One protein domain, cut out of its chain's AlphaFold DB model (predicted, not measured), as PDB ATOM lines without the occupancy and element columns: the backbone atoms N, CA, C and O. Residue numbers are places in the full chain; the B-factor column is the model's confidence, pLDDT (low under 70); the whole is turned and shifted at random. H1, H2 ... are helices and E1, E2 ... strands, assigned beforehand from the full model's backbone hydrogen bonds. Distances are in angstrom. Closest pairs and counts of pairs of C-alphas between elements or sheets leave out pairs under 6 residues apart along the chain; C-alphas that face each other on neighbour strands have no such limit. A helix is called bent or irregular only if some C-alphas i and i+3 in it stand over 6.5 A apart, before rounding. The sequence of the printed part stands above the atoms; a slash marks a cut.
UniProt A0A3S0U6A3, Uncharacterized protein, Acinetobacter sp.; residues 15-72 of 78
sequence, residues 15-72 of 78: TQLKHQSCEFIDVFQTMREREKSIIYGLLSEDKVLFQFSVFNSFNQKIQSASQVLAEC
ATOM      1  N   THR A  15      29.510  11.459  27.141       68.62
ATOM      2  CA  THR A  15      29.277  12.815  27.659       68.62
ATOM      3  C   THR A  15      28.252  13.571  26.816       68.62
ATOM      4  O   THR A  15      27.377  14.233  27.361       68.62
ATOM      5  N   GLN A  16      28.320  13.431  25.493       70.12
ATOM      6  CA  GLN A  16      27.379  14.055  24.565       70.12
ATOM      7  C   GLN A  16      25.995  13.400  24.643       70.12
ATOM      8  O   GLN A  16      24.985  14.095  24.650       70.12
ATOM      9  N   LEU A  17      25.957  12.079  24.820       72.19
ATOM     10  CA  LEU A  17      24.743  11.323  25.116       72.19
ATOM     11  C   LEU A  17      24.079  11.777  26.417       72.19
ATOM     12  O   LEU A  17      22.879  12.023  26.408       72.19
ATOM     13  N   LYS A  18      24.859  11.936  27.498       70.31
ATOM     14  CA  LYS A  18      24.377  12.493  28.774       70.31
ATOM     15  C   LYS A  18      23.842  13.921  28.633       70.31
ATOM     16  O   LYS A  18      22.877  14.288  29.293       70.31
ATOM     17  N   HIS A  19      24.475  14.744  27.798       73.00
ATOM     18  CA  HIS A  19      24.020  16.115  27.575       73.00
ATOM     19  C   HIS A  19      22.668  16.144  26.851       73.00
ATOM     20  O   HIS A  19      21.739  16.798  27.312       73.00
ATOM     21  N   GLN A  20      22.526  15.379  25.764       71.50
ATOM     22  CA  GLN A  20      21.283  15.308  24.984       71.50
ATOM     23  C   GLN A  20      20.105  14.756  25.788       71.50
ATOM     24  O   GLN A  20      18.977  15.215  25.646       71.50
ATOM     25  N   SER A  21      20.342  13.792  26.672       71.50
ATOM     26  CA  SER A  21      19.291  13.289  27.555       71.50
ATOM     27  C   SER A  21      18.822  14.309  28.586       71.50
ATOM     28  O   SER A  21      17.682  14.227  29.034       71.50
ATOM     29  N   CYS A  22      19.662  15.277  28.957       76.94
ATOM     30  CA  CYS A  22      19.252  16.360  29.846       76.94
ATOM     31  C   CYS A  22      18.382  17.418  29.157       76.94
ATOM     32  O   CYS A  22      17.608  18.072  29.847       76.94
ATOM     33  N   GLU A  23      18.417  17.537  27.826       75.75
ATOM     34  CA  GLU A  23      17.496  18.411  27.075       75.75
ATOM     35  C   GLU A  23      16.032  17.956  27.216       75.75
ATOM     36  O   GLU A  23      15.112  18.761  27.129       75.75
ATOM     37  N   PHE A  24      15.782  16.678  27.532       71.06
ATOM     38  CA  PHE A  24      14.427  16.172  27.788       71.06
ATOM     39  C   PHE A  24      13.756  16.820  29.009       71.06
ATOM     40  O   PHE A  24      12.528  16.803  29.114       71.06
ATOM     41  N   ILE A  25      14.532  17.419  29.921       70.69
ATOM     42  CA  ILE A  25      13.994  18.185  31.054       70.69
ATOM     43  C   ILE A  25      13.218  19.411  30.565       70.69
ATOM     44  O   ILE A  25      12.264  19.833  31.225       70.69
ATOM     45  N   ASP A  26      13.544  19.930  29.379       70.88
ATOM     46  CA  ASP A  26      12.869  21.096  28.818       70.88
ATOM     47  C   ASP A  26      11.397  20.819  28.480       70.88
ATOM     48  O   ASP A  26      10.581  21.739  28.464       70.88
ATOM     49  N   VAL A  27      10.998  19.549  28.332       70.81
ATOM     50  CA  VAL A  27       9.588  19.155  28.157       70.81
ATOM     51  C   VAL A  27       8.722  19.635  29.329       70.81
ATOM     52  O   VAL A  27       7.579  20.061  29.136       70.81
ATOM     53  N   PHE A  28       9.274  19.640  30.543       72.19
ATOM     54  CA  PHE A  28       8.569  20.086  31.743       72.19
ATOM     55  C   PHE A  28       8.465  21.614  31.840       72.19
ATOM     56  O   PHE A  28       7.650  22.110  32.619       72.19
ATOM     57  N   GLN A  29       9.205  22.388  31.030       69.38
ATOM     58  CA  GLN A  29       9.136  23.857  31.049       69.38
ATOM     59  C   GLN A  29       7.746  24.394  30.685       69.38
ATOM     60  O   GLN A  29       7.382  25.487  31.121       69.38
ATOM     61  N   THR A  30       6.955  23.623  29.937       76.25
ATOM     62  CA  THR A  30       5.604  24.007  29.496       76.25
ATOM     63  C   THR A  30       4.519  23.818  30.566       76.25
ATOM     64  O   THR A  30       3.404  24.312  30.399       76.25
ATOM     65  N   MET A  31       4.822  23.130  31.674       76.69
ATOM     66  CA  MET A  31       3.875  22.903  32.774       76.69
ATOM     67  C   MET A  31       3.658  24.169  33.618       76.69
ATOM     68  O   MET A  31       4.441  25.117  33.553       76.69
ATOM     69  N   ARG A  32       2.609  24.217  34.450       77.06
ATOM     70  CA  ARG A  32       2.448  25.333  35.401       77.06
ATOM     71  C   ARG A  32       3.484  25.223  36.520       77.06
ATOM     72  O   ARG A  32       3.721  24.135  37.029       77.06
ATOM     73  N   GLU A  33       4.037  26.350  36.968       77.38
ATOM     74  CA  GLU A  33       5.094  26.408  38.004       77.38
ATOM     75  C   GLU A  33       4.776  25.601  39.275       77.38
ATOM     76  O   GLU A  33       5.625  24.884  39.805       77.38
ATOM     77  N   ARG A  34       3.520  25.642  39.739       77.25
ATOM     78  CA  ARG A  34       3.082  24.861  40.908       77.25
ATOM     79  C   ARG A  34       3.166  23.347  40.679       77.25
ATOM     80  O   ARG A  34       3.484  22.613  41.606       77.25
ATOM     81  N   GLU A  35       2.857  22.887  39.469       79.25
ATOM     82  CA  GLU A  35       2.906  21.471  39.086       79.25
ATOM     83  C   GLU A  35       4.362  21.032  38.858       79.25
ATOM     84  O   GLU A  35       4.743  19.949  39.299       79.25
ATOM     85  N   LYS A  36       5.199  21.909  38.278       79.81
ATOM     86  CA  LYS A  36       6.640  21.674  38.090       79.81
ATOM     87  C   LYS A  36       7.337  21.328  39.398       79.81
ATOM     88  O   LYS A  36       7.987  20.295  39.473       79.81
ATOM     89  N   SER A  37       7.193  22.165  40.428       79.56
ATOM     90  CA  SER A  37       7.897  21.974  41.706       79.56
ATOM     91  C   SER A  37       7.579  20.617  42.348       79.56
ATOM     92  O   SER A  37       8.482  19.917  42.798       79.56
ATOM     93  N   ILE A  38       6.306  20.201  42.306       82.81
ATOM     94  CA  ILE A  38       5.866  18.903  42.836       82.81
ATOM     95  C   ILE A  38       6.465  17.757  42.016       82.81
ATOM     96  O   ILE A  38       7.006  16.811  42.585       82.81
ATOM     97  N   ILE A  39       6.392  17.839  40.686       82.06
ATOM     98  CA  ILE A  39       6.901  16.788  39.802       82.06
ATOM     99  C   ILE A  39       8.420  16.656  39.939       82.06
ATOM    100  O   ILE A  39       8.910  15.548  40.108       82.06
ATOM    101  N   TYR A  40       9.171  17.758  39.938       80.31
ATOM    102  CA  TYR A  40      10.621  17.712  40.126       80.31
ATOM    103  C   TYR A  40      11.018  17.158  41.498       80.31
ATOM    104  O   TYR A  40      11.943  16.352  41.567       80.31
ATOM    105  N   GLY A  41      10.290  17.507  42.564       81.06
ATOM    106  CA  GLY A  41      10.496  16.906  43.886       81.06
ATOM    107  C   GLY A  41      10.372  15.380  43.850       81.06
ATOM    108  O   GLY A  41      11.305  14.679  44.236       81.06
ATOM    109  N   LEU A  42       9.279  14.868  43.274       82.69
ATOM    110  CA  LEU A  42       9.051  13.425  43.123       82.69
ATOM    111  C   LEU A  42      10.128  12.751  42.257       82.69
ATOM    112  O   LEU A  42      10.685  11.727  42.639       82.69
ATOM    113  N   LEU A  43      10.475  13.346  41.110       82.81
ATOM    114  CA  LEU A  43      11.493  12.804  40.200       82.81
ATOM    115  C   LEU A  43      12.884  12.727  40.854       82.81
ATOM    116  O   LEU A  43      13.666  11.827  40.529       82.81
ATOM    117  N   SER A  44      13.186  13.665  41.758       81.69
ATOM    118  CA  SER A  44      14.422  13.693  42.539       81.69
ATOM    119  C   SER A  44      14.439  12.624  43.630       81.69
ATOM    120  O   SER A  44      15.406  11.865  43.727       81.69
ATOM    121  N   GLU A  45      13.375  12.535  44.431       85.25
ATOM    122  CA  GLU A  45      13.248  11.551  45.516       85.25
ATOM    123  C   GLU A  45      13.312  10.111  44.988       85.25
ATOM    124  O   GLU A  45      14.077   9.291  45.505       85.25
ATOM    125  N   ASP A  46      12.599   9.834  43.895       85.62
ATOM    126  CA  ASP A  46      12.523   8.504  43.286       85.62
ATOM    127  C   ASP A  46      13.762   8.141  42.451       85.62
ATOM    128  O   ASP A  46      13.863   7.022  41.941       85.62
ATOM    129  N   LYS A  47      14.721   9.068  42.296       84.31
ATOM    130  CA  LYS A  47      15.928   8.907  41.463       84.31
ATOM    131  C   LYS A  47      15.596   8.353  40.080       84.31
ATOM    132  O   LYS A  47      16.195   7.374  39.623       84.31
ATOM    133  N   VAL A  48      14.626   8.979  39.418       83.00
ATOM    134  CA  VAL A  48      14.076   8.457  38.166       83.00
ATOM    135  C   VAL A  48      15.178   8.266  37.127       83.00
ATOM    136  O   VAL A  48      15.883   9.204  36.748       83.00
ATOM    137  N   LEU A  49      15.314   7.017  36.678       80.56
ATOM    138  CA  LEU A  49      16.279   6.599  35.672       80.56
ATOM    139  C   LEU A  49      15.692   6.789  34.280       80.56
ATOM    140  O   LEU A  49      14.689   6.176  33.919       80.56
ATOM    141  N   PHE A  50      16.376   7.585  33.475       76.19
ATOM    142  CA  PHE A  50      16.065   7.763  32.070       76.19
ATOM    143  C   PHE A  50      17.068   6.960  31.238       76.19
ATOM    144  O   PHE A  50      18.278   7.055  31.456       76.19
ATOM    145  N   GLN A  51      16.564   6.127  30.324       80.62
ATOM    146  CA  GLN A  51      17.374   5.283  29.444       80.62
ATOM    147  C   GLN A  51      17.208   5.730  27.997       80.62
ATOM    148  O   GLN A  51      16.092   5.904  27.515       80.62
ATOM    149  N   PHE A  52      18.318   5.859  27.285       75.81
ATOM    150  CA  PHE A  52      18.344   6.277  25.887       75.81
ATOM    151  C   PHE A  52      19.163   5.275  25.093       75.81
ATOM    152  O   PHE A  52      20.191   4.771  25.549       75.81
ATOM    153  N   SER A  53      18.684   4.966  23.892       82.81
ATOM    154  CA  SER A  53      19.381   4.119  22.930       82.81
ATOM    155  C   SER A  53      19.583   4.905  21.643       82.81
ATOM    156  O   SER A  53      18.646   5.521  21.143       82.81
ATOM    157  N   VAL A  54      20.806   4.880  21.124       80.31
ATOM    158  CA  VAL A  54      21.152   5.461  19.828       80.31
ATOM    159  C   VAL A  54      21.059   4.362  18.789       80.31
ATOM    160  O   VAL A  54      21.592   3.264  18.987       80.31
ATOM    161  N   PHE A  55      20.396   4.677  17.687       83.44
ATOM    162  CA  PHE A  55      20.243   3.796  16.542       83.44
ATOM    163  C   PHE A  55      20.914   4.438  15.331       83.44
ATOM    164  O   PHE A  55      20.893   5.659  15.183       83.44
ATOM    165  N   ASN A  56      21.520   3.623  14.473       81.94
ATOM    166  CA  ASN A  56      21.999   4.089  13.176       81.94
ATOM    167  C   ASN A  56      20.831   4.226  12.176       81.94
ATOM    168  O   ASN A  56      19.684   3.887  12.472       81.94
ATOM    169  N   SER A  57      21.133   4.665  10.952       85.69
ATOM    170  CA  SER A  57      20.154   4.812   9.863       85.69
ATOM    171  C   SER A  57      19.473   3.505   9.432       85.69
ATOM    172  O   SER A  57      18.480   3.544   8.713       85.69
ATOM    173  N   PHE A  58      19.994   2.351   9.853       91.19
ATOM    174  CA  PHE A  58      19.428   1.027   9.596       91.19
ATOM    175  C   PHE A  58      18.600   0.503  10.782       91.19
ATOM    176  O   PHE A  58      18.314  -0.691  10.846       91.19
ATOM    177  N   ASN A  59      18.238   1.371  11.737       84.31
ATOM    178  CA  ASN A  59      17.551   1.024  12.986       84.31
ATOM    179  C   ASN A  59      18.298   0.002  13.860       84.31
ATOM    180  O   ASN A  59      17.702  -0.653  14.716       84.31
ATOM    181  N   GLN A  60      19.610  -0.140  13.690       86.38
ATOM    182  CA  GLN A  60      20.415  -0.985  14.562       86.38
ATOM    183  C   GLN A  60      20.897  -0.159  15.746       86.38
ATOM    184  O   GLN A  60      21.448   0.930  15.577       86.38
ATOM    185  N   LYS A  61      20.694  -0.682  16.955       84.88
ATOM    186  CA  LYS A  61      21.180  -0.045  18.176       84.88
ATOM    187  C   LYS A  61      22.706  -0.071  18.190       84.88
ATOM    188  O   LYS A  61      23.298  -1.146  18.180       84.88
ATOM    189  N   ILE A  62      23.322   1.101  18.275       84.81
ATOM    190  CA  ILE A  62      24.781   1.256  18.335       84.81
ATOM    191  C   ILE A  62      25.267   1.616  19.740       84.81
ATOM    192  O   ILE A  62      26.397   1.307  20.105       84.81
ATOM    193  N   GLN A  63      24.410   2.226  20.565       81.31
ATOM    194  CA  GLN A  63      24.777   2.628  21.920       81.31
ATOM    195  C   GLN A  63      23.555   2.753  22.827       81.31
ATOM    196  O   GLN A  63      22.431   2.936  22.365       81.31
ATOM    197  N   SER A  64      23.772   2.681  24.136       79.50
ATOM    198  CA  SER A  64      22.804   3.147  25.126       79.50
ATOM    199  C   SER A  64      23.491   3.770  26.321       79.50
ATOM    200  O   SER A  64      24.620   3.410  26.655       79.50
ATOM    201  N   ALA A  65      22.774   4.664  26.982       77.56
ATOM    202  CA  ALA A  65      23.162   5.227  28.256       77.56
ATOM    203  C   ALA A  65      21.938   5.342  29.169       77.56
ATOM    204  O   ALA A  65      20.794   5.356  28.709       77.56
ATOM    205  N   SER A  66      22.217   5.387  30.465       79.75
ATOM    206  CA  SER A  66      21.227   5.602  31.511       79.75
ATOM    207  C   SER A  66      21.721   6.736  32.392       79.75
ATOM    208  O   SER A  66      22.924   6.820  32.662       79.75
ATOM    209  N   GLN A  67      20.816   7.587  32.854       79.31
ATOM    210  CA  GLN A  67      21.138   8.616  33.837       79.31
ATOM    211  C   GLN A  67      19.976   8.842  34.792       79.31
ATOM    212  O   GLN A  67      18.821   8.630  34.425       79.31
ATOM    213  N   VAL A  68      20.288   9.307  35.995       84.56
ATOM    214  CA  VAL A  68      19.275   9.822  36.914       84.56
ATOM    215  C   VAL A  68      18.910  11.238  36.474       84.56
ATOM    216  O   VAL A  68      19.794  12.050  36.213       84.56
ATOM    217  N   LEU A  69      17.615  11.536  36.369       79.56
ATOM    218  CA  LEU A  69      17.139  12.823  35.852       79.56
ATOM    219  C   LEU A  69      17.634  14.014  36.697       79.56
ATOM    220  O   LEU A  69      17.990  15.050  36.145       79.56
ATOM    221  N   ALA A  70      17.726  13.825  38.017       79.69
ATOM    222  CA  ALA A  70      18.224  14.820  38.969       79.69
ATOM    223  C   ALA A  70      19.734  15.114  38.867       79.69
ATOM    224  O   ALA A  70      20.199  16.090  39.436       79.69
ATOM    225  N   GLU A  71      20.514  14.314  38.128       81.94
ATOM    226  CA  GLU A  71      21.941  14.593  37.878       81.94
ATOM    227  C   GLU A  71      22.163  15.575  36.715       81.94
ATOM    228  O   GLU A  71      23.305  15.889  36.367       81.94
ATOM    229  N   CYS A  72      21.094  16.032  36.063       82.19
ATOM    230  CA  CYS A  72      21.212  16.964  34.957       82.19
ATOM    231  C   CYS A  72      21.547  18.385  35.425       82.19
ATOM    232  O   CYS A  72      20.928  18.869  36.369       82.19
TER     233      CYS A  72
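This is residues 15 to 72 of the 78 residues of an uncharacterized protein of Acinetobacter sp. (UniProt A0A3S0U6A3). An open, loosely built frame: a long antiparallel hairpin of two strands, E1 and E2, makes much of the length, the first part of helix H1, residues 15 to 24, crosses near one face of it, and helix H2 stands beyond the end of the hairpin where E1 begins and E2 ends. H1 runs away from the hairpin, and after a tight turn H2 folds back toward the start of E1. The printed part has 58 residues, with two named helices and two named strands in the order H1, H2, E1, E2; the sheet has the order E1 - E2 and is antiparallel, and the class is mixed, helices and strands. The whole is loose, with a radius of gyration of the C-alphas of 13.6 A, and elongated, spanning 42 by 22 by 17 A.

H1, residues 15 to 30, and H2, residues 33 to 45, are close but not clearly touching, with 2 pairs of C-alphas within 8 A; the closest C-alphas are those of Phe 28 and Lys 36, 6.8 A apart. They run opposite ways at a steep tilt of 38 degrees, only just past shallow. E1, residues 49 to 55, and E2, residues 61 to 68, are a hairpin of antiparallel neighbours, with 163 degrees between their directions. N 50 and O 67, 2.8 A apart, and N 65 and O 52, 3.0 A apart, are within hydrogen-bond range. The closest C-alphas of H1 and E2 are those of Leu 17 and Ala 65, 7.0 A apart; those of H1 and E1 are Ser 21 and Phe 52, 7.3 A apart. H2 and E2 are only just apart, at 8.4 A. In H1, 5 of 12 O i to N i+4 pairs are within hydrogen-bond range, beside 11 of 13 O i to N i+3 pairs; in H2, 8 of 9 O i to N i+4 pairs are.

H1 begins at C-alpha 15, (29.277, 12.815, 27.659), and measures 26.2 A from first to last C-alpha. It is neither bent nor irregular, but only just: C-alphas 27 and 30 are 6.4 A apart. H2 measures 18.5 A and ends at C-alpha 45, (13.248, 11.551, 45.516). E1 measures 19.7 A. E2 measures 21.3 A and ends at C-alpha 68, (19.275, 9.822, 36.914).

The two C-alphas farthest apart are those of Arg 34 and Phe 58, at 42.6 A. The printed part has no cut, and the links H1 to H2, H2 to E1 and E1 to E2 are tight. The mean pLDDT of the printed part is 78.9; residues 15 and 29 are under 70.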